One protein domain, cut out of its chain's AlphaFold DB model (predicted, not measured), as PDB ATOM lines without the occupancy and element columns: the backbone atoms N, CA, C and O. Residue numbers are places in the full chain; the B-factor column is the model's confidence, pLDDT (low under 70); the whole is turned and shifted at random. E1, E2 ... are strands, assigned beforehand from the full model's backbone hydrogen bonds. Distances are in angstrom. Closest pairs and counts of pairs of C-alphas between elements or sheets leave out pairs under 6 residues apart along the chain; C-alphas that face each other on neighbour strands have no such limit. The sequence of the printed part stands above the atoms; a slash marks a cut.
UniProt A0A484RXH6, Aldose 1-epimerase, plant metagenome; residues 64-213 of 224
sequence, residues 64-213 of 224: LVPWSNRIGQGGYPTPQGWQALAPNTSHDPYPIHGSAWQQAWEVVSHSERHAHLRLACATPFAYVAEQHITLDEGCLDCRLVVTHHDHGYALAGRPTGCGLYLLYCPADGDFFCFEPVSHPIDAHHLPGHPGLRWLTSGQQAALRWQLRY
ATOM      1  N   LEU A  64     172.081 -53.891 117.568       92.56
ATOM      2  CA  LEU A  64     171.668 -53.522 118.928       92.56
ATOM      3  C   LEU A  64     170.340 -54.225 119.252       92.56
ATOM      4  O   LEU A  64     169.260 -53.707 118.964       92.56
ATOM      5  N   VAL A  65     170.421 -55.468 119.736       89.12
ATOM      6  CA  VAL A  65     169.268 -56.367 119.927       89.12
ATOM      7  C   VAL A  65     169.381 -57.093 121.265       89.12
ATOM      8  O   VAL A  65     170.446 -57.649 121.549       89.12
ATOM      9  N   PRO A  66     168.300 -57.161 122.069       87.19
ATOM     10  CA  PRO A  66     166.927 -56.763 121.728       87.19
ATOM     11  C   PRO A  66     166.561 -55.298 122.013       87.19
ATOM     12  O   PRO A  66     165.439 -54.897 121.722       87.19
ATOM     13  N   TRP A  67     167.489 -54.486 122.517       88.38
ATOM     14  CA  TRP A  67     167.279 -53.049 122.704       88.38
ATOM     15  C   TRP A  67     168.488 -52.240 122.232       88.38
ATOM     16  O   TRP A  67     169.590 -52.770 122.077       88.38
ATOM     17  N   SER A  68     168.278 -50.939 122.033       88.69
ATOM     18  CA  SER A  68     169.343 -49.996 121.724       88.69
ATOM     19  C   SER A  68     169.661 -49.136 122.942       88.69
ATOM     20  O   SER A  68     168.789 -48.806 123.740       88.69
ATOM     21  N   ASN A  69     170.926 -48.741 123.046       89.81
ATOM     22  CA  ASN A  69     171.462 -47.877 124.086       89.81
ATOM     23  C   ASN A  69     171.222 -48.407 125.514       89.81
ATOM     24  O   ASN A  69     171.060 -49.610 125.721       89.81
ATOM     25  N   ARG A  70     171.334 -47.519 126.501       93.81
ATOM     26  CA  ARG A  70     171.283 -47.831 127.929       93.81
ATOM     27  C   ARG A  70     169.853 -48.016 128.407       93.81
ATOM     28  O   ARG A  70     168.954 -47.294 127.975       93.81
ATOM     29  N   ILE A  71     169.697 -48.931 129.356       89.31
ATOM     30  CA  ILE A  71     168.547 -48.977 130.255       89.31
ATOM     31  C   ILE A  71     169.051 -48.555 131.634       89.31
ATOM     32  O   ILE A  71     169.914 -49.217 132.216       89.31
ATOM     33  N   GLY A  72     168.549 -47.427 132.132       91.88
ATOM     34  CA  GLY A  72     168.912 -46.905 133.447       91.88
ATOM     35  C   GLY A  72     168.500 -47.843 134.585       91.88
ATOM     36  O   GLY A  72     167.798 -48.828 134.386       91.88
ATOM     37  N   GLN A  73     168.939 -47.544 135.809       92.44
ATOM     38  CA  GLN A  73     168.465 -48.205 137.040       92.44
ATOM     39  C   GLN A  73     168.663 -49.739 137.121       92.44
ATOM     40  O   GLN A  73     168.198 -50.363 138.071       92.44
ATOM     41  N   GLY A  74     169.378 -50.361 136.175       89.19
ATOM     42  CA  GLY A  74     169.654 -51.803 136.177       89.19
ATOM     43  C   GLY A  74     168.449 -52.677 135.810       89.19
ATOM     44  O   GLY A  74     168.396 -53.844 136.198       89.19
ATOM     45  N   GLY A  75     167.459 -52.127 135.105       89.38
ATOM     46  CA  GLY A  75     166.246 -52.848 134.724       89.38
ATOM     47  C   GLY A  75     165.108 -51.914 134.328       89.38
ATOM     48  O   GLY A  75     165.325 -50.723 134.142       89.38
ATOM     49  N   TYR A  76     163.904 -52.460 134.181       88.25
ATOM     50  CA  TYR A  76     162.706 -51.680 133.868       88.25
ATOM     51  C   TYR A  76     161.436 -52.345 134.426       88.25
ATOM     52  O   TYR A  76     161.412 -53.562 134.645       88.25
ATOM     53  N   PRO A  77     160.357 -51.580 134.671       82.06
ATOM     54  CA  PRO A  77     159.092 -52.148 135.119       82.06
ATOM     55  C   PRO A  77     158.373 -52.893 133.982       82.06
ATOM     56  O   PRO A  77     158.308 -52.428 132.845       82.06
ATOM     57  N   THR A  78     157.767 -54.031 134.307       78.31
ATOM     58  CA  THR A  78     156.901 -54.821 133.415       78.31
ATOM     59  C   THR A  78     155.548 -55.078 134.084       78.31
ATOM     60  O   THR A  78     155.440 -54.929 135.307       78.31
ATOM     61  N   PRO A  79     154.513 -55.518 133.342       73.31
ATOM     62  CA  PRO A  79     153.260 -55.964 133.953       73.31
ATOM     63  C   PRO A  79     153.438 -57.094 134.986       73.31
ATOM     64  O   PRO A  79     152.602 -57.242 135.872       73.31
ATOM     65  N   GLN A  80     154.522 -57.873 134.896       75.00
ATOM     66  CA  GLN A  80     154.863 -58.981 135.795       75.00
ATOM     67  C   GLN A  80     155.769 -58.556 136.968       75.00
ATOM     68  O   GLN A  80     156.100 -59.385 137.813       75.00
ATOM     69  N   GLY A  81     156.166 -57.281 137.044       79.81
ATOM     70  CA  GLY A  81     157.077 -56.753 138.060       79.81
ATOM     71  C   GLY A  81     158.380 -56.206 137.474       79.81
ATOM     72  O   GLY A  81     158.480 -55.925 136.282       79.81
ATOM     73  N   TRP A  82     159.386 -56.003 138.322       87.44
ATOM     74  CA  TRP A  82     160.677 -55.460 137.892       87.44
ATOM     75  C   TRP A  82     161.484 -56.484 137.083       87.44
ATOM     76  O   TRP A  82     161.840 -57.541 137.603       87.44
ATOM     77  N   GLN A  83     161.823 -56.151 135.837       84.25
ATOM     78  CA  GLN A  83     162.759 -56.920 135.020       84.25
ATOM     79  C   GLN A  83     164.174 -56.390 135.247       84.25
ATOM     80  O   GLN A  83     164.570 -55.375 134.674       84.25
ATOM     81  N   ALA A  84     164.951 -57.095 136.067       88.94
ATOM     82  CA  ALA A  84     166.358 -56.777 136.277       88.94
ATOM     83  C   ALA A  84     167.201 -57.110 135.034       88.94
ATOM     84  O   ALA A  84     166.981 -58.124 134.365       88.94
ATOM     85  N   LEU A  85     168.193 -56.267 134.759       88.38
ATOM     86  CA  LEU A  85     169.195 -56.439 133.715       88.38
ATOM     87  C   LEU A  85     170.571 -56.041 134.258       88.38
ATOM     88  O   LEU A  85     170.806 -54.890 134.624       88.38
ATOM     89  N   ALA A  86     171.491 -57.002 134.289       92.50
ATOM     90  CA  ALA A  86     172.863 -56.747 134.706       92.50
ATOM     91  C   ALA A  86     173.628 -55.943 133.637       92.50
ATOM     92  O   ALA A  86     173.387 -56.142 132.440       92.50
ATOM     93  N   PRO A  87     174.588 -55.087 134.032       94.62
ATOM     94  CA  PRO A  87     175.526 -54.480 133.097       94.62
ATOM     95  C   PRO A  87     176.246 -55.561 132.293       94.62
ATOM     96  O   PRO A  87     176.761 -56.532 132.847       94.62
ATOM     97  N   ASN A  88     176.275 -55.398 130.976       92.69
ATOM     98  CA  ASN A  88     176.834 -56.380 130.050       92.69
ATOM     99  C   ASN A  88     178.210 -55.970 129.513       92.69
ATOM    100  O   ASN A  88     178.748 -56.624 128.624       92.69
ATOM    101  N   THR A  89     178.806 -54.898 130.036       90.75
ATOM    102  CA  THR A  89     180.146 -54.443 129.656       90.75
ATOM    103  C   THR A  89     180.904 -53.913 130.871       90.75
ATOM    104  O   THR A  89     180.293 -53.543 131.868       90.75
ATOM    105  N   SER A  90     182.233 -53.840 130.789       87.94
ATOM    106  CA  SER A  90     183.074 -53.270 131.852       87.94
ATOM    107  C   SER A  90     183.162 -51.740 131.841       87.94
ATOM    108  O   SER A  90     183.675 -51.156 132.789       87.94
ATOM    109  N   HIS A  91     182.710 -51.085 130.769       83.31
ATOM    110  CA  HIS A  91     182.882 -49.643 130.558       83.31
ATOM    111  C   HIS A  91     181.613 -48.832 130.832       83.31
ATOM    112  O   HIS A  91     181.650 -47.608 130.739       83.31
ATOM    113  N   ASP A  92     180.502 -49.497 131.143       87.94
ATOM    114  CA  ASP A  92     179.232 -48.849 131.434       87.94
ATOM    115  C   ASP A  92     178.587 -49.480 132.674       87.94
ATOM    116  O   ASP A  92     178.503 -50.709 132.746       87.94
ATOM    117  N   PRO A  93     178.127 -48.679 133.652       92.75
ATOM    118  CA  PRO A  93     177.431 -49.203 134.822       92.75
ATOM    119  C   PRO A  93     176.004 -49.672 134.509       92.75
ATOM    120  O   PRO A  93     175.346 -50.200 135.405       92.75
ATOM    121  N   TYR A  94     175.508 -49.481 133.281       94.25
ATOM    122  CA  TYR A  94     174.166 -49.868 132.862       94.25
ATOM    123  C   TYR A  94     174.178 -50.940 131.758       94.25
ATOM    124  O   TYR A  94     175.094 -50.984 130.932       94.25
ATOM    125  N   PRO A  95     173.144 -51.803 131.693       92.00
ATOM    126  CA  PRO A  95     172.912 -52.668 130.538       92.00
ATOM    127  C   PRO A  95     172.759 -51.837 129.254       92.00
ATOM    128  O   PRO A  95     171.955 -50.903 129.196       92.00
ATOM    129  N   ILE A  96     173.511 -52.192 128.209       94.19
ATOM    130  CA  ILE A  96     173.625 -51.404 126.979       94.19
ATOM    131  C   ILE A  96     173.559 -52.278 125.714       94.19
ATOM    132  O   ILE A  96     174.193 -53.328 125.630       94.19
ATOM    133  N   HIS A  97     172.804 -51.830 124.705       93.56
ATOM    134  CA  HIS A  97     172.767 -52.395 123.340       93.56
ATOM    135  C   HIS A  97     172.319 -53.859 123.195       93.56
ATOM    136  O   HIS A  97     172.504 -54.470 122.137       93.56
ATOM    137  N   GLY A  98     171.713 -54.441 124.222       90.75
ATOM    138  CA  GLY A  98     171.287 -55.826 124.154       90.75
ATOM    139  C   GLY A  98     172.425 -56.834 124.254       90.75
ATOM    140  O   GLY A  98     173.548 -56.517 124.637       90.75
ATOM    141  N   SER A  99     172.114 -58.077 123.905       91.44
ATOM    142  CA  SER A  99     173.011 -59.231 124.012       91.44
ATOM    143  C   SER A  99     173.548 -59.711 122.664       91.44
ATOM    144  O   SER A  99     174.527 -60.454 122.627       91.44
ATOM    145  N   ALA A 100     172.916 -59.338 121.546       92.75
ATOM    146  CA  ALA A 100     173.220 -59.940 120.247       92.75
ATOM    147  C   ALA A 100     174.620 -59.604 119.722       92.75
ATOM    148  O   ALA A 100     175.271 -60.439 119.096       92.75
ATOM    149  N   TRP A 101     175.094 -58.390 120.003       94.06
ATOM    150  CA  TRP A 101     176.408 -57.922 119.571       94.06
ATOM    151  C   TRP A 101     177.573 -58.614 120.282       94.06
ATOM    152  O   TRP A 101     178.708 -58.456 119.859       94.06
ATOM    153  N   GLN A 102     177.314 -59.378 121.344       94.25
ATOM    154  CA  GLN A 102     178.342 -60.053 122.143       94.25
ATOM    155  C   GLN A 102     178.442 -61.551 121.833       94.25
ATOM    156  O   GLN A 102     179.169 -62.271 122.509       94.25
ATOM    157  N   GLN A 103     177.688 -62.031 120.843       94.56
ATOM    158  CA  GLN A 103     177.556 -63.450 120.526       94.56
ATOM    159  C   GLN A 103     177.996 -63.735 119.092       94.56
ATOM    160  O   GLN A 103     177.909 -62.873 118.219       94.56
ATOM    161  N   ALA A 104     178.457 -64.958 118.844       95.56
ATOM    162  CA  ALA A 104     178.713 -65.433 117.493       95.56
ATOM    163  C   ALA A 104     177.387 -65.739 116.781       95.56
ATOM    164  O   ALA A 104     176.480 -66.331 117.365       95.56
ATOM    165  N   TRP A 105     177.294 -65.345 115.516       96.75
ATOM    166  CA  TRP A 105     176.150 -65.605 114.654       96.75
ATOM    167  C   TRP A 105     176.454 -66.766 113.709       96.75
ATOM    168  O   TRP A 105     177.551 -66.879 113.160       96.75
ATOM    169  N   GLU A 106     175.451 -67.607 113.498       97.88
ATOM    170  CA  GLU A 106     175.443 -68.663 112.494       97.88
ATOM    171  C   GLU A 106     175.329 -68.049 111.093       97.88
ATOM    172  O   GLU A 106     174.524 -67.143 110.864       97.88
ATOM    173  N   VAL A 107     176.110 -68.559 110.138       98.31
ATOM    174  CA  VAL A 107     175.937 -68.242 108.714       98.31
ATOM    175  C   VAL A 107     174.929 -69.227 108.130       98.31
ATOM    176  O   VAL A 107     175.259 -70.389 107.916       98.31
ATOM    177  N   VAL A 108     173.708 -68.763 107.861       97.88
ATOM    178  CA  VAL A 108     172.636 -69.594 107.284       97.88
ATOM    179  C   VAL A 108     172.802 -69.722 105.771       97.88
ATOM    180  O   VAL A 108     172.649 -70.804 105.210       97.88
ATOM    181  N   SER A 109     173.125 -68.620 105.087       98.00
ATOM    182  CA  SER A 109     173.464 -68.641 103.660       98.00
ATOM    183  C   SER A 109     174.371 -67.477 103.266       98.00
ATOM    184  O   SER A 109     174.379 -66.423 103.906       98.00
ATOM    185  N   HIS A 110     175.137 -67.668 102.191       98.25
ATOM    186  CA  HIS A 110     176.078 -66.684 101.658       98.25
ATOM    187  C   HIS A 110     176.204 -66.813 100.137       98.25
ATOM    188  O   HIS A 110     176.230 -67.916  99.598       98.25
ATOM    189  N   SER A 111     176.284 -65.676  99.452       97.69
ATOM    190  CA  SER A 111     176.644 -65.548  98.042       97.69
ATOM    191  C   SER A 111     177.517 -64.308  97.840       97.69
ATOM    192  O   SER A 111     177.795 -63.571  98.782       97.69
ATOM    193  N   GLU A 112     177.920 -64.023  96.603       97.31
ATOM    194  CA  GLU A 112     178.709 -62.824  96.305       97.31
ATOM    195  C   GLU A 112     178.002 -61.521  96.725       97.31
ATOM    196  O   GLU A 112     178.665 -60.586  97.157       97.31
ATOM    197  N   ARG A 113     176.665 -61.461  96.666       97.75
ATOM    198  CA  ARG A 113     175.883 -60.236  96.927       97.75
ATOM    199  C   ARG A 113     174.939 -60.327  98.125       97.75
ATOM    200  O   ARG A 113     174.235 -59.361  98.406       97.75
ATOM    201  N   HIS A 114     174.886 -61.460  98.824       97.94
ATOM    202  CA  HIS A 114     173.959 -61.666  99.936       97.94
ATOM    203  C   HIS A 114     174.573 -62.474 101.081       97.94
ATOM    204  O   HIS A 114     175.289 -63.448 100.854       97.94
ATOM    205  N   ALA A 115     174.223 -62.120 102.316       98.25
ATOM    206  CA  ALA A 115     174.460 -62.939 103.497       98.25
ATOM    207  C   ALA A 115     173.212 -62.984 104.381       98.25
ATOM    208  O   ALA A 115     172.567 -61.961 104.616       98.25
ATOM    209  N   HIS A 116     172.918 -64.166 104.916       97.81
ATOM    210  CA  HIS A 116     171.913 -64.377 105.951       97.81
ATOM    211  C   HIS A 116     172.595 -64.933 107.191       97.81
ATOM    212  O   HIS A 116     173.138 -66.040 107.168       97.81
ATOM    213  N   LEU A 117     172.578 -64.144 108.261       97.81
ATOM    214  CA  LEU A 117     173.120 -64.510 109.562       97.81
ATOM    215  C   LEU A 117     171.981 -64.717 110.556       97.81
ATOM    216  O   LEU A 117     171.001 -63.969 110.534       97.81
ATOM    217  N   ARG A 118     172.136 -65.677 111.467       95.06
ATOM    218  CA  ARG A 118     171.147 -65.990 112.500       95.06
ATOM    219  C   ARG A 118     171.796 -66.132 113.871       95.06
ATOM    220  O   ARG A 118     172.860 -66.719 114.008       95.06
ATOM    221  N   LEU A 119     171.123 -65.629 114.897       93.94
ATOM    222  CA  LEU A 119     171.478 -65.832 116.296       93.94
ATOM    223  C   LEU A 119     170.247 -66.321 117.056       93.94
ATOM    224  O   LEU A 119     169.231 -65.633 117.085       93.94
ATOM    225  N   ALA A 120     170.360 -67.472 117.716       89.88
ATOM    226  CA  ALA A 120     169.436 -67.872 118.770       89.88
ATOM    227  C   ALA A 120     170.034 -67.459 120.118       89.88
ATOM    228  O   ALA A 120     171.117 -67.906 120.484       89.88
ATOM    229  N   CYS A 121     169.335 -66.593 120.841       85.38
ATOM    230  CA  CYS A 121     169.745 -66.090 122.142       85.38
ATOM    231  C   CYS A 121     168.812 -66.656 123.212       85.38
ATOM    232  O   CYS A 121     167.600 -66.660 123.010       85.38
ATOM    233  N   ALA A 122     169.363 -67.119 124.333       81.88
ATOM    234  CA  ALA A 122     168.579 -67.589 125.479       81.88
ATOM    235  C   ALA A 122     168.457 -66.532 126.592       81.88
ATOM    236  O   ALA A 122     167.458 -66.500 127.303       81.88
ATOM    237  N   THR A 123     169.461 -65.658 126.728       76.81
ATOM    238  CA  THR A 123     169.620 -64.740 127.867       76.81
ATOM    239  C   THR A 123     170.056 -63.357 127.370       76.81
ATOM    240  O   THR A 123     170.957 -63.284 126.535       76.81
ATOM    241  N   PRO A 124     169.487 -62.245 127.876       73.94
ATOM    242  CA  PRO A 124     168.535 -62.153 128.992       73.94
ATOM    243  C   PRO A 124     167.097 -62.535 128.628       73.94
ATOM    244  O   PRO A 124     166.289 -62.752 129.522       73.94
ATOM    245  N   PHE A 125     166.797 -62.651 127.336       78.94
ATOM    246  CA  PHE A 125     165.504 -63.094 126.829       78.94
ATOM    247  C   PHE A 125     165.725 -64.133 125.741       78.94
ATOM    248  O   PHE A 125     166.676 -64.016 124.961       78.94
ATOM    249  N   ALA A 126     164.813 -65.095 125.648       81.06
ATOM    250  CA  ALA A 126     164.801 -66.023 124.538       81.06
ATOM    251  C   ALA A 126     164.267 -65.327 123.268       81.06
ATOM    252  O   ALA A 126     163.154 -64.790 123.217       81.06
ATOM    253  N   TYR A 127     165.099 -65.269 122.232       83.56
ATOM    254  CA  TYR A 127     164.740 -64.714 120.929       83.56
ATOM    255  C   TYR A 127     165.624 -65.291 119.821       83.56
ATOM    256  O   TYR A 127     166.722 -65.788 120.062       83.56
ATOM    257  N   VAL A 128     165.155 -65.174 118.583       87.00
ATOM    258  CA  VAL A 128     165.954 -65.410 117.381       87.00
ATOM    259  C   VAL A 128     166.083 -64.090 116.638       87.00
ATOM    260  O   VAL A 128     165.083 -63.422 116.384       87.00
ATOM    261  N   ALA A 129     167.310 -63.701 116.315       87.62
ATOM    262  CA  ALA A 129     167.602 -62.545 115.484       87.62
ATOM    263  C   ALA A 129     168.192 -62.999 114.151       87.62
ATOM    264  O   ALA A 129     169.037 -63.891 114.107       87.62
ATOM    265  N   GLU A 130     167.756 -62.369 113.069       92.75
ATOM    266  CA  GLU A 130     168.184 -62.675 111.709       92.75
ATOM    267  C   GLU A 130     168.588 -61.392 110.993       92.75
ATOM    268  O   GLU A 130     167.836 -60.416 110.980       92.75
ATOM    269  N   GLN A 131     169.777 -61.398 110.398       95.38
ATOM    270  CA  GLN A 131     170.279 -60.325 109.549       95.38
ATOM    271  C   GLN A 131     170.316 -60.814 108.108       95.38
ATOM    272  O   GLN A 131     171.021 -61.771 107.796       95.38
ATOM    273  N   HIS A 132     169.585 -60.128 107.238       95.19
ATOM    274  CA  HIS A 132     169.660 -60.294 105.793       95.19
ATOM    275  C   HIS A 132     170.358 -59.075 105.216       95.19
ATOM    276  O   HIS A 132     169.859 -57.953 105.334       95.19
ATOM    277  N   ILE A 133     171.518 -59.301 104.620       97.38
ATOM    278  CA  ILE A 133     172.390 -58.252 104.109       97.38
ATOM    279  C   ILE A 133     172.513 -58.465 102.610       97.38
ATOM    280  O   ILE A 133     172.865 -59.558 102.170       97.38
ATOM    281  N   THR A 134     172.223 -57.428 101.833       96.75
ATOM    282  CA  THR A 134     172.413 -57.429 100.381       96.75
ATOM    283  C   THR A 134     173.288 -56.265  99.951       96.75
ATOM    284  O   THR A 134     173.267 -55.193 100.561       96.75
ATOM    285  N   LEU A 135     174.079 -56.505  98.909       96.44
ATOM    286  CA  LEU A 135     174.938 -55.514  98.286       96.44
ATOM    287  C   LEU A 135     174.650 -55.472  96.785       96.44
ATOM    288  O   LEU A 135     174.819 -56.478  96.095       96.44
ATOM    289  N   ASP A 136     174.197 -54.323  96.294       94.94
ATOM    290  CA  ASP A 136     173.850 -54.148  94.884       94.94
ATOM    291  C   ASP A 136     174.137 -52.728  94.387       94.94
ATOM    292  O   ASP A 136     173.579 -51.755  94.898       94.94
ATOM    293  N   GLU A 137     175.008 -52.606  93.382       93.44
ATOM    294  CA  GLU A 137     175.395 -51.340  92.742       93.44
ATOM    295  C   GLU A 137     175.682 -50.197  93.745       93.44
ATOM    296  O   GLU A 137     175.119 -49.098  93.681       93.44
ATOM    297  N   GLY A 138     176.546 -50.472  94.726       88.81
ATOM    298  CA  GLY A 138     176.950 -49.556  95.791       88.81
ATOM    299  C   GLY A 138     175.879 -49.324  96.859       88.81
ATOM    300  O   GLY A 138     176.019 -48.415  97.679       88.81
ATOM    301  N   CYS A 139     174.796 -50.100  96.859       93.12
ATOM    302  CA  CYS A 139     173.747 -50.052  97.869       93.12
ATOM    303  C   CYS A 139     173.908 -51.198  98.861       93.12
ATOM    304  O   CYS A 139     173.685 -52.356  98.517       93.12
ATOM    305  N   LEU A 140     174.231 -50.853 100.103       93.81
ATOM    306  CA  LEU A 140     174.151 -51.753 101.241       93.81
ATOM    307  C   LEU A 140     172.733 -51.694 101.815       93.81
ATOM    308  O   LEU A 140     172.302 -50.650 102.306       93.81
ATOM    309  N   ASP A 141     172.014 -52.809 101.762       92.50
ATOM    310  CA  ASP A 141     170.706 -52.984 102.395       92.50
ATOM    311  C   ASP A 141     170.818 -54.031 103.499       92.50
ATOM    312  O   ASP A 141     171.306 -55.140 103.275       92.50
ATOM    313  N   CYS A 142     170.371 -53.664 104.696       89.19
ATOM    314  CA  CYS A 142     170.356 -54.555 105.843       89.19
ATOM    315  C   CYS A 142     168.951 -54.594 106.436       89.19
ATOM    316  O   CYS A 142     168.362 -53.564 106.787       89.19
ATOM    317  N   ARG A 143     168.414 -55.806 106.556       90.19
ATOM    318  CA  ARG A 143     167.159 -56.099 107.238       90.19
ATOM    319  C   ARG A 143     167.447 -56.979 108.442       90.19
ATOM    320  O   ARG A 143     167.875 -58.118 108.296       90.19
ATOM    321  N   LEU A 144     167.132 -56.454 109.614       85.69
ATOM    322  CA  LEU A 144     167.207 -57.149 110.886       85.69
ATOM    323  C   LEU A 144     165.794 -57.521 111.335       85.69
ATOM    324  O   LEU A 144     164.919 -56.658 111.429       85.69
ATOM    325  N   VAL A 145     165.566 -58.803 111.601       83.38
ATOM    326  CA  VAL A 145     164.300 -59.340 112.109       83.38
ATOM    327  C   VAL A 145     164.563 -59.995 113.453       83.38
ATOM    328  O   VAL A 145     165.519 -60.747 113.597       83.38
ATOM    329  N   VAL A 146     163.725 -59.704 114.442       84.44
ATOM    330  CA  VAL A 146     163.802 -60.305 115.773       84.44
ATOM    331  C   VAL A 146     162.476 -60.983 116.058       84.44
ATOM    332  O   VAL A 146     161.435 -60.330 116.022       84.44
ATOM    333  N   THR A 147     162.529 -62.280 116.341       79.94
ATOM    334  CA  THR A 147     161.395 -63.100 116.766       79.94
ATOM    335  C   THR A 147     161.548 -63.398 118.249       79.94
ATOM    336  O   THR A 147     162.539 -64.001 118.658       79.94
ATOM    337  N   HIS A 148     160.588 -62.971 119.065       78.12
ATOM    338  CA  HIS A 148     160.590 -63.320 120.482       78.12
ATOM    339  C   HIS A 148     160.117 -64.767 120.661       78.12
ATOM    340  O   HIS A 148     159.130 -65.179 120.051       78.12
ATOM    341  N   HIS A 149     160.810 -65.540 121.493       68.12
ATOM    342  CA  HIS A 149     160.425 -66.903 121.831       68.12
ATOM    343  C   HIS A 149     160.226 -66.965 123.342       68.12
ATOM    344  O   HIS A 149     161.196 -66.947 124.082       68.12
ATOM    345  N   ASP A 150     158.975 -67.021 123.790       59.22
ATOM    346  CA  ASP A 150     158.634 -67.215 125.204       59.22
ATOM    347  C   ASP A 150     157.902 -68.551 125.413       59.22
ATOM    348  O   ASP A 150     157.278 -69.086 124.487       59.22
ATOM    349  N   HIS A 151     157.961 -69.090 126.630       46.31
ATOM    350  CA  HIS A 151     157.528 -70.438 127.021       46.31
ATOM    351  C   HIS A 151     155.993 -70.648 127.132       46.31
ATOM    352  O   HIS A 151     155.564 -71.455 127.955       46.31
ATOM    353  N   GLY A 152     155.138 -70.009 126.309       40.56
ATOM    354  CA  GLY A 152     153.755 -70.514 126.161       40.56
ATOM    355  C   GLY A 152     152.570 -69.577 125.893       40.56
ATOM    356  O   GLY A 152     151.454 -69.991 126.194       40.56
ATOM    357  N   TYR A 153     152.718 -68.375 125.322       35.56
ATOM    358  CA  TYR A 153     151.553 -67.615 124.814       35.56
ATOM    359  C   TYR A 153     151.901 -66.575 123.733       35.56
ATOM    360  O   TYR A 153     153.024 -66.080 123.682       35.56
ATOM    361  N   ALA A 154     150.917 -66.222 122.891       31.81
ATOM    362  CA  ALA A 154     151.053 -65.308 121.749       31.81
ATOM    363  C   ALA A 154     149.911 -64.269 121.675       31.81
ATOM    364  O   ALA A 154     148.751 -64.570 121.947       31.81
ATOM    365  N   LEU A 155     150.242 -63.059 121.233       31.12
ATOM    366  CA  LEU A 155     149.377 -61.983 120.734       31.12
ATOM    367  C   LEU A 155     149.950 -61.520 119.382       31.12
ATOM    368  O   LEU A 155     151.089 -61.832 119.077       31.12
ATOM    369  N   ALA A 156     149.197 -60.818 118.531       29.11
ATOM    370  CA  ALA A 156     149.648 -60.414 117.188       29.11
ATOM    371  C   ALA A 156     149.529 -58.895 116.972       29.11
ATOM    372  O   ALA A 156     148.591 -58.262 117.448       29.11
ATOM    373  N   GLY A 157     150.471 -58.306 116.227       29.52
ATOM    374  CA  GLY A 157     150.538 -56.872 115.929       29.52
ATOM    375  C   GLY A 157     151.447 -56.619 114.723       29.52
ATOM    376  O   GLY A 157     152.400 -57.363 114.501       29.52
ATOM    377  N   ARG A 158     151.126 -55.613 113.901       27.86
ATOM    378  CA  ARG A 158     151.831 -55.302 112.642       27.86
ATOM    379  C   ARG A 158     152.913 -54.226 112.855       27.86
ATOM    380  O   ARG A 158     152.555 -53.111 113.228       27.86
ATOM    381  N   PRO A 159     154.203 -54.493 112.583       38.97
ATOM    382  CA  PRO A 159     155.250 -53.476 112.674       38.97
ATOM    383  C   PRO A 159     155.412 -52.652 111.379       38.97
ATOM    384  O   PRO A 159     155.437 -53.203 110.282       38.97
ATOM    385  N   THR A 160     155.615 -51.335 111.514       39.59
ATOM    386  CA  THR A 160     156.080 -50.414 110.449       39.59
ATOM    387  C   THR A 160     157.335 -49.627 110.861       39.59
ATOM    388  O   THR A 160     157.653 -49.549 112.052       39.59
ATOM    389  N   GLY A 161     158.071 -49.145 109.848       48.03
ATOM    390  CA  GLY A 161     159.480 -48.725 109.856       48.03
ATOM    391  C   GLY A 161     159.844 -47.493 110.689       48.03
ATOM    392  O   GLY A 161     159.048 -46.583 110.891       48.03
ATOM    393  N   CYS A 162     161.081 -47.526 111.185       50.12
ATOM    394  CA  CYS A 162     161.667 -46.571 112.121       50.12
ATOM    395  C   CYS A 162     161.990 -45.236 111.427       50.12
ATOM    396  O   CYS A 162     162.486 -45.238 110.304       50.12
ATOM    397  N   GLY A 163     161.741 -44.114 112.108       55.06
ATOM    398  CA  GLY A 163     162.087 -42.758 111.652       55.06
ATOM    399  C   GLY A 163     163.208 -42.093 112.461       55.06
ATOM    400  O   GLY A 163     163.369 -40.881 112.375       55.06
ATOM    401  N   LEU A 164     163.938 -42.858 113.283       59.44
ATOM    402  CA  LEU A 164     164.949 -42.353 114.214       59.44
ATOM    403  C   LEU A 164     166.318 -42.988 113.934       59.44
ATOM    404  O   LEU A 164     166.426 -44.190 113.686       59.44
ATOM    405  N   TYR A 165     167.367 -42.175 113.993       59.97
ATOM    406  CA  TYR A 165     168.757 -42.616 113.941       59.97
ATOM    407  C   TYR A 165     169.589 -41.814 114.945       59.97
ATOM    408  O   TYR A 165     169.288 -40.650 115.213       59.97
ATOM    409  N   LEU A 166     170.631 -42.433 115.495       68.88
ATOM    410  CA  LEU A 166     171.660 -41.748 116.267       68.88
ATOM    411  C   LEU A 166     172.886 -41.538 115.379       68.88
ATOM    412  O   LEU A 166     173.270 -42.412 114.602       68.88
ATOM    413  N   LEU A 167     173.486 -40.358 115.499       64.25
ATOM    414  CA  LEU A 167     174.808 -40.067 114.964       64.25
ATOM    415  C   LEU A 167     175.762 -39.953 116.144       64.25
ATOM    416  O   LEU A 167     175.603 -39.067 116.984       64.25
ATOM    417  N   TYR A 168     176.738 -40.850 116.207       67.88
ATOM    418  CA  TYR A 168     177.819 -40.767 117.177       67.88
ATOM    419  C   TYR A 168     179.114 -40.385 116.465       67.88
ATOM    420  O   TYR A 168     179.643 -41.152 115.663       67.88
ATOM    421  N   CYS A 169     179.626 -39.196 116.769       72.25
ATOM    422  CA  CYS A 169     180.911 -38.714 116.277       72.25
ATOM    423  C   CYS A 169     181.904 -38.724 117.449       72.25
ATOM    424  O   CYS A 169     181.761 -37.900 118.357       72.25
ATOM    425  N   PRO A 170     182.871 -39.655 117.498       69.75
ATOM    426  CA  PRO A 170     183.929 -39.600 118.498       69.75
ATOM    427  C   PRO A 170     184.762 -38.323 118.328       69.75
ATOM    428  O   PRO A 170     185.036 -37.910 117.207       69.75
ATOM    429  N   ALA A 171     185.168 -37.714 119.447       69.44
ATOM    430  CA  ALA A 171     185.836 -36.406 119.464       69.44
ATOM    431  C   ALA A 171     187.126 -36.356 118.624       69.44
ATOM    432  O   ALA A 171     187.402 -35.337 118.002       69.44
ATOM    433  N   ASP A 172     187.860 -37.472 118.560       75.62
ATOM    434  CA  ASP A 172     189.152 -37.584 117.871       75.62
ATOM    435  C   ASP A 172     189.095 -38.516 116.641       75.62
ATOM    436  O   ASP A 172     190.116 -39.060 116.220       75.62
ATOM    437  N   GLY A 173     187.900 -38.770 116.092       65.00
ATOM    438  CA  GLY A 173     187.715 -39.638 114.925       65.00
ATOM    439  C   GLY A 173     187.401 -38.865 113.647       65.00
ATOM    440  O   GLY A 173     186.598 -37.938 113.647       65.00
ATOM    441  N   ASP A 174     187.964 -39.309 112.525       68.19
ATOM    442  CA  ASP A 174     187.618 -38.860 111.169       68.19
ATOM    443  C   ASP A 174     186.381 -39.587 110.596       68.19
ATOM    444  O   ASP A 174     186.125 -39.572 109.392       68.19
ATOM    445  N   PHE A 175     185.593 -40.223 111.468       67.56
ATOM    446  CA  PHE A 175     184.418 -41.018 111.129       67.56
ATOM    447  C   PHE A 175     183.238 -40.694 112.051       67.56
ATOM    448  O   PHE A 175     183.398 -40.160 113.146       67.56
ATOM    449  N   PHE A 176     182.040 -41.096 111.632       62.91
ATOM    450  CA  PHE A 176     180.841 -41.123 112.467       62.91
ATOM    451  C   PHE A 176     180.212 -42.518 112.428       62.91
ATOM    452  O   PHE A 176     180.337 -43.244 111.439       62.91
ATOM    453  N   CYS A 177     179.515 -42.892 113.496       67.00
ATOM    454  CA  CYS A 177     178.622 -44.042 113.516       67.00
ATOM    455  C   CYS A 177     177.207 -43.562 113.190       67.00
ATOM    456  O   CYS A 177     176.683 -42.664 113.849       67.00
ATOM    457  N   PHE A 178     176.593 -44.167 112.176       72.69
ATOM    458  CA  PHE A 178     175.173 -44.007 111.885       72.69
ATOM    459  C   PHE A 178     174.424 -45.220 112.427       72.69
ATOM    460  O   PHE A 178     174.656 -46.346 111.989       72.69
ATOM    461  N   GLU A 179     173.532 -44.988 113.381       77.69
ATOM    462  CA  GLU A 179     172.837 -46.037 114.118       77.69
ATOM    463  C   GLU A 179     171.323 -45.890 113.924       77.69
ATOM    464  O   GLU A 179     170.668 -45.148 114.659       77.69
ATOM    465  N   PRO A 180     170.724 -46.581 112.940       80.19
ATOM    466  CA  PRO A 180     169.276 -46.719 112.859       80.19
ATOM    467  C   PRO A 180     168.748 -47.397 114.124       80.19
ATOM    468  O   PRO A 180     169.138 -48.522 114.441       80.19
ATOM    469  N   VAL A 181     167.846 -46.731 114.838       83.12
ATOM    470  CA  VAL A 181     167.288 -47.234 116.099       83.12
ATOM    471  C   VAL A 181     165.768 -47.170 116.076       83.12
ATOM    472  O   VAL A 181     165.165 -46.322 115.421       83.12
ATOM    473  N   SER A 182     165.121 -48.079 116.804       83.25
ATOM    474  CA  SER A 182     163.660 -48.083 116.918       83.25
ATOM    475  C   SER A 182     163.123 -47.097 117.957       83.25
ATOM    476  O   SER A 182     161.954 -46.735 117.877       83.25
ATOM    477  N   HIS A 183     163.950 -46.655 118.909       85.75
ATOM    478  CA  HIS A 183     163.550 -45.868 120.080       85.75
ATOM    479  C   HIS A 183     164.690 -44.949 120.567       85.75
ATOM    480  O   HIS A 183     165.855 -45.217 120.258       85.75
ATOM    481  N   PRO A 184     164.378 -43.864 121.307       86.88
ATOM    482  CA  PRO A 184     165.377 -43.018 121.954       86.88
ATOM    483  C   PRO A 184     166.060 -43.724 123.135       86.88
ATOM    484  O   PRO A 184     165.636 -44.789 123.585       86.88
ATOM    485  N   ILE A 185     167.117 -43.097 123.655       87.94
ATOM    486  CA  ILE A 185     167.855 -43.589 124.824       87.94
ATOM    487  C   ILE A 185     166.916 -43.693 126.028       87.94
ATOM    488  O   ILE A 185     166.121 -42.787 126.273       87.94
ATOM    489  N   ASP A 186     167.027 -44.799 126.766       89.88
ATOM    490  CA  ASP A 186     166.267 -45.072 127.988       89.88
ATOM    491  C   ASP A 186     164.734 -45.030 127.816       89.88
ATOM    492  O   ASP A 186     163.988 -44.768 128.756       89.88
ATOM    493  N   ALA A 187     164.232 -45.342 126.612       90.12
ATOM    494  CA  ALA A 187     162.796 -45.345 126.307       90.12
ATOM    495  C   ALA A 187     161.943 -46.222 127.245       90.12
ATOM    496  O   ALA A 187     160.740 -45.995 127.355       90.12
ATOM    497  N   HIS A 188     162.553 -47.186 127.941       88.88
ATOM    498  CA  HIS A 188     161.900 -48.043 128.936       88.88
ATOM    499  C   HIS A 188     161.405 -47.263 130.164       88.88
ATOM    500  O   HIS A 188     160.474 -47.709 130.828       88.88
ATOM    501  N   HIS A 189     161.996 -46.099 130.448       91.81
ATOM    502  CA  HIS A 189     161.600 -45.214 131.547       91.81
ATOM    503  C   HIS A 189     160.841 -43.964 131.079       91.81
ATOM    504  O   HIS A 189     160.397 -43.167 131.905       91.81
ATOM    505  N   LEU A 190     160.676 -43.766 129.765       90.69
ATOM    506  CA  LEU A 190     159.972 -42.604 129.225       90.69
ATOM    507  C   LEU A 190     158.454 -42.846 129.166       90.69
ATOM    508  O   LEU A 190     158.024 -43.937 128.777       90.69
ATOM    509  N   PRO A 191     157.614 -41.833 129.463       88.00
ATOM    510  CA  PRO A 191     156.165 -41.956 129.345       88.00
ATOM    511  C   PRO A 191     155.736 -42.446 127.957       88.00
ATOM    512  O   PRO A 191     156.138 -41.892 126.935       88.00
ATOM    513  N   GLY A 192     154.909 -43.494 127.920       86.88
ATOM    514  CA  GLY A 192     154.396 -44.073 126.676       86.88
ATOM    515  C   GLY A 192     155.383 -44.955 125.901       86.88
ATOM    516  O   GLY A 192     155.018 -45.428 124.828       86.88
ATOM    517  N   HIS A 193     156.592 -45.199 126.426       87.00
ATOM    518  CA  HIS A 193     157.597 -46.111 125.857       87.00
ATOM    519  C   HIS A 193     157.844 -45.889 124.347       87.00
ATOM    520  O   HIS A 193     157.662 -46.805 123.537       87.00
ATOM    521  N   PRO A 194     158.216 -44.665 123.926       87.19
ATOM    522  CA  PRO A 194     158.234 -44.272 122.521       87.19
ATOM    523  C   PRO A 194     159.141 -45.183 121.688       87.19
ATOM    524  O   PRO A 194     160.311 -45.377 122.004       87.19
ATOM    525  N   GLY A 195     158.597 -45.739 120.603       84.31
ATOM    526  CA  GLY A 195     159.339 -46.605 119.681       84.31
ATOM    527  C   GLY A 195     159.583 -48.038 120.175       84.31
ATOM    528  O   GLY A 195     159.944 -48.902 119.371       84.31
ATOM    529  N   LEU A 196     159.335 -48.326 121.458       85.50
ATOM    530  CA  LEU A 196     159.358 -49.687 121.986       85.50
ATOM    531  C   LEU A 196     158.087 -50.436 121.584       85.50
ATOM    532  O   LEU A 196     156.995 -49.876 121.477       85.50
ATOM    533  N   ARG A 197     158.238 -51.739 121.355       84.12
ATOM    534  CA  ARG A 197     157.129 -52.646 121.066       84.12
ATOM    535  C   ARG A 197     157.235 -53.848 121.977       84.12
ATOM    536  O   ARG A 197     158.252 -54.533 121.972       84.12
ATOM    537  N   TRP A 198     156.167 -54.109 122.714       80.69
ATOM    538  CA  TRP A 198     156.021 -55.369 123.420       80.69
ATOM    539  C   TRP A 198     155.773 -56.485 122.406       80.69
ATOM    540  O   TRP A 198     154.858 -56.388 121.586       80.69
ATOM    541  N   LEU A 199     156.613 -57.516 122.453       75.62
ATOM    542  CA  LEU A 199     156.470 -58.728 121.662       75.62
ATOM    543  C   LEU A 199     156.119 -59.875 122.607       75.62
ATOM    544  O   LEU A 199     156.714 -60.019 123.666       75.62
ATOM    545  N   THR A 200     155.161 -60.691 122.206       74.56
ATOM    546  CA  THR A 200     154.820 -61.978 122.823       74.56
ATOM    547  C   THR A 200     155.426 -63.121 122.005       74.56
ATOM    548  O   THR A 200     156.026 -62.876 120.953       74.56
ATOM    549  N   SER A 201     155.302 -64.370 122.470       75.06
ATOM    550  CA  SER A 201     155.934 -65.512 121.799       75.06
ATOM    551  C   SER A 201     155.481 -65.638 120.343       75.06
ATOM    552  O   SER A 201     154.291 -65.577 120.029       75.06
ATOM    553  N   GLY A 202     156.447 -65.792 119.441       73.06
ATOM    554  CA  GLY A 202     156.237 -65.872 117.999       73.06
ATOM    555  C   GLY A 202     156.044 -64.522 117.300       73.06
ATOM    556  O   GLY A 202     156.057 -64.484 116.069       73.06
ATOM    557  N   GLN A 203     155.898 -63.406 118.027       78.69
ATOM    558  CA  GLN A 203     155.834 -62.090 117.392       78.69
ATOM    559  C   GLN A 203     157.193 -61.620 116.901       78.69
ATOM    560  O   GLN A 203     158.244 -61.939 117.462       78.69
ATOM    561  N   GLN A 204     157.127 -60.782 115.869       81.12
ATOM    562  CA  GLN A 204     158.293 -60.237 115.205       81.12
ATOM    563  C   GLN A 204     158.295 -58.715 115.216       81.12
ATOM    564  O   GLN A 204     157.270 -58.061 115.008       81.12
ATOM    565  N   ALA A 205     159.490 -58.156 115.358       84.94
ATOM    566  CA  ALA A 205     159.796 -56.792 114.962       84.94
ATOM    567  C   ALA A 205     160.879 -56.817 113.881       84.94
ATOM    568  O   ALA A 205     161.775 -57.658 113.902       84.94
ATOM    569  N   ALA A 206     160.797 -55.884 112.934       82.75
ATOM    570  CA  ALA A 206     161.794 -55.737 111.885       82.75
ATOM    571  C   ALA A 206     162.245 -54.283 111.767       82.75
ATOM    572  O   ALA A 206     161.429 -53.359 111.836       82.75
ATOM    573  N   LEU A 207     163.542 -54.108 111.540       82.12
ATOM    574  CA  LEU A 207     164.168 -52.845 111.186       82.12
ATOM    575  C   LEU A 207     164.921 -53.055 109.870       82.12
ATOM    576  O   LEU A 207     165.650 -54.031 109.708       82.12
ATOM    577  N   ARG A 208     164.722 -52.151 108.910       85.31
ATOM    578  CA  ARG A 208     165.418 -52.162 107.621       85.31
ATOM    579  C   ARG A 208     166.005 -50.787 107.363       85.31
ATOM    580  O   ARG A 208     165.315 -49.791 107.568       85.31
ATOM    581  N   TRP A 209     167.239 -50.749 106.890       84.12
ATOM    582  CA  TRP A 209     167.907 -49.523 106.478       84.12
ATOM    583  C   TRP A 209     168.731 -49.763 105.216       84.12
ATOM    584  O   TRP A 209     169.083 -50.895 104.884       84.12
ATOM    585  N   GLN A 210     169.008 -48.670 104.508       85.81
ATOM    586  CA  GLN A 210     169.811 -48.666 103.294       85.81
ATOM    587  C   GLN A 210     170.829 -47.537 103.358       85.81
ATOM    588  O   GLN A 210     170.477 -46.399 103.671       85.81
ATOM    589  N   LEU A 211     172.075 -47.846 103.014       82.88
ATOM    590  CA  LEU A 211     173.097 -46.855 102.712       82.88
ATOM    591  C   LEU A 211     173.497 -47.022 101.255       82.88
ATOM    592  O   LEU A 211     173.852 -48.113 100.812       82.88
ATOM    593  N   ARG A 212     173.435 -45.929 100.500       84.62
ATOM    594  CA  ARG A 212     173.825 -45.921  99.095       84.62
ATOM    595  C   ARG A 212     175.037 -45.037  98.908       84.62
ATOM    596  O   ARG A 212     174.970 -43.830  99.129       84.62
ATOM    597  N   TYR A 213     176.111 -45.643  98.433       82.06
ATOM    598  CA  TYR A 213     177.247 -44.911  97.921       82.06
ATOM    599  C   TYR A 213     176.884 -44.244  96.589       82.06
ATOM    600  O   TYR A 213     176.311 -44.869  95.694       82.06
TER     601      TYR A 213
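AT A GLANCE: This is residues 64 to 213 of the 224 residues of the protein "Aldose 1-epimerase" of plant metagenome (UniProt A0A484RXH6). A twisted wall of five antiparallel strands, E3 to E6 and E9, takes up the greater part of the long axis; the small hairpin E1 and E2 sits at the far end of that axis, and loops, among them residues 85 to 105 and 182 to 203, link these parts. A second hairpin, E7 and E8, reaches out near edge strand E9, and residues 170 to 175 at its tip stick out. The printed part has 150 residues with nine named strands, E1 to E9 along the chain, and no named helix; the class is all strand, though under half of the residues, 60 of 150, are in named elements. The large sheet has the order E3, E4, E5, E6, E9. The whole is compact, with a radius of gyration of the C-alphas of 16.3 A and spans of 49 by 42 by 28 A.

HOW THE PARTS SIT: Begin with E5, residues 127 to 136, and E6, residues 139 to 148, an antiparallel hairpin at 168 degrees; look at N 130 and O 145, 2.8 A apart. On the other side of E5, E4, residues 114 to 121, forms a hairpin with it, N 119 and O 129 being 2.8 A apart. E3, residues 106 to 110, is an edge strand and E4's hairpin partner, with N 106 and O 118 at 2.8 A. E3, E4, E5 and E6 form a meander, each strand the antiparallel neighbour of the one before. The other edge strand is E9, residues 204 to 212, antiparallel to E6 at 169 degrees, with N 144 and O 207 at 2.8 A. Outward from E9, find the hairpin of E7, residues 164 to 168, and E8, residues 177 to 181, where N 166 and O 179 are 2.8 A apart. The closest C-alphas of E8 and E9 are those of Pro 180 and Trp 209, 7.1 A apart. The hairpin of E1, residues 75 to 78, and E2, residues 81 to 84, has N 78 and O 81 at 2.8 A; E1 is apart from E9, and E2 from E3.

IN THESE COORDINATES: Find C-alpha 127 at (164.740, -64.714, 120.929); from there E5 runs 29.5 A to C-alpha 136 at (173.850, -54.148, 94.884). E6 returns over 29.3 A, E4 measures 23.0 A and E3 11.0 A. E9 runs 26.6 A to C-alpha 212 at (173.825, -45.921, 99.095). E7 and E8 measure 13.3 A and 12.1 A; E1 and E2 are shorter.

THE WHOLE: The two C-alphas farthest apart, those of Gly 81 and Glu 137, are 49.2 A apart. The printed part has no cut. Three links are long: residues 85 to 105, 149 to 163 and 182 to 203. The mean pLDDT of the printed part is 81.6; residues 149 to 168, 170 to 171 and 173 to 177 are under 70.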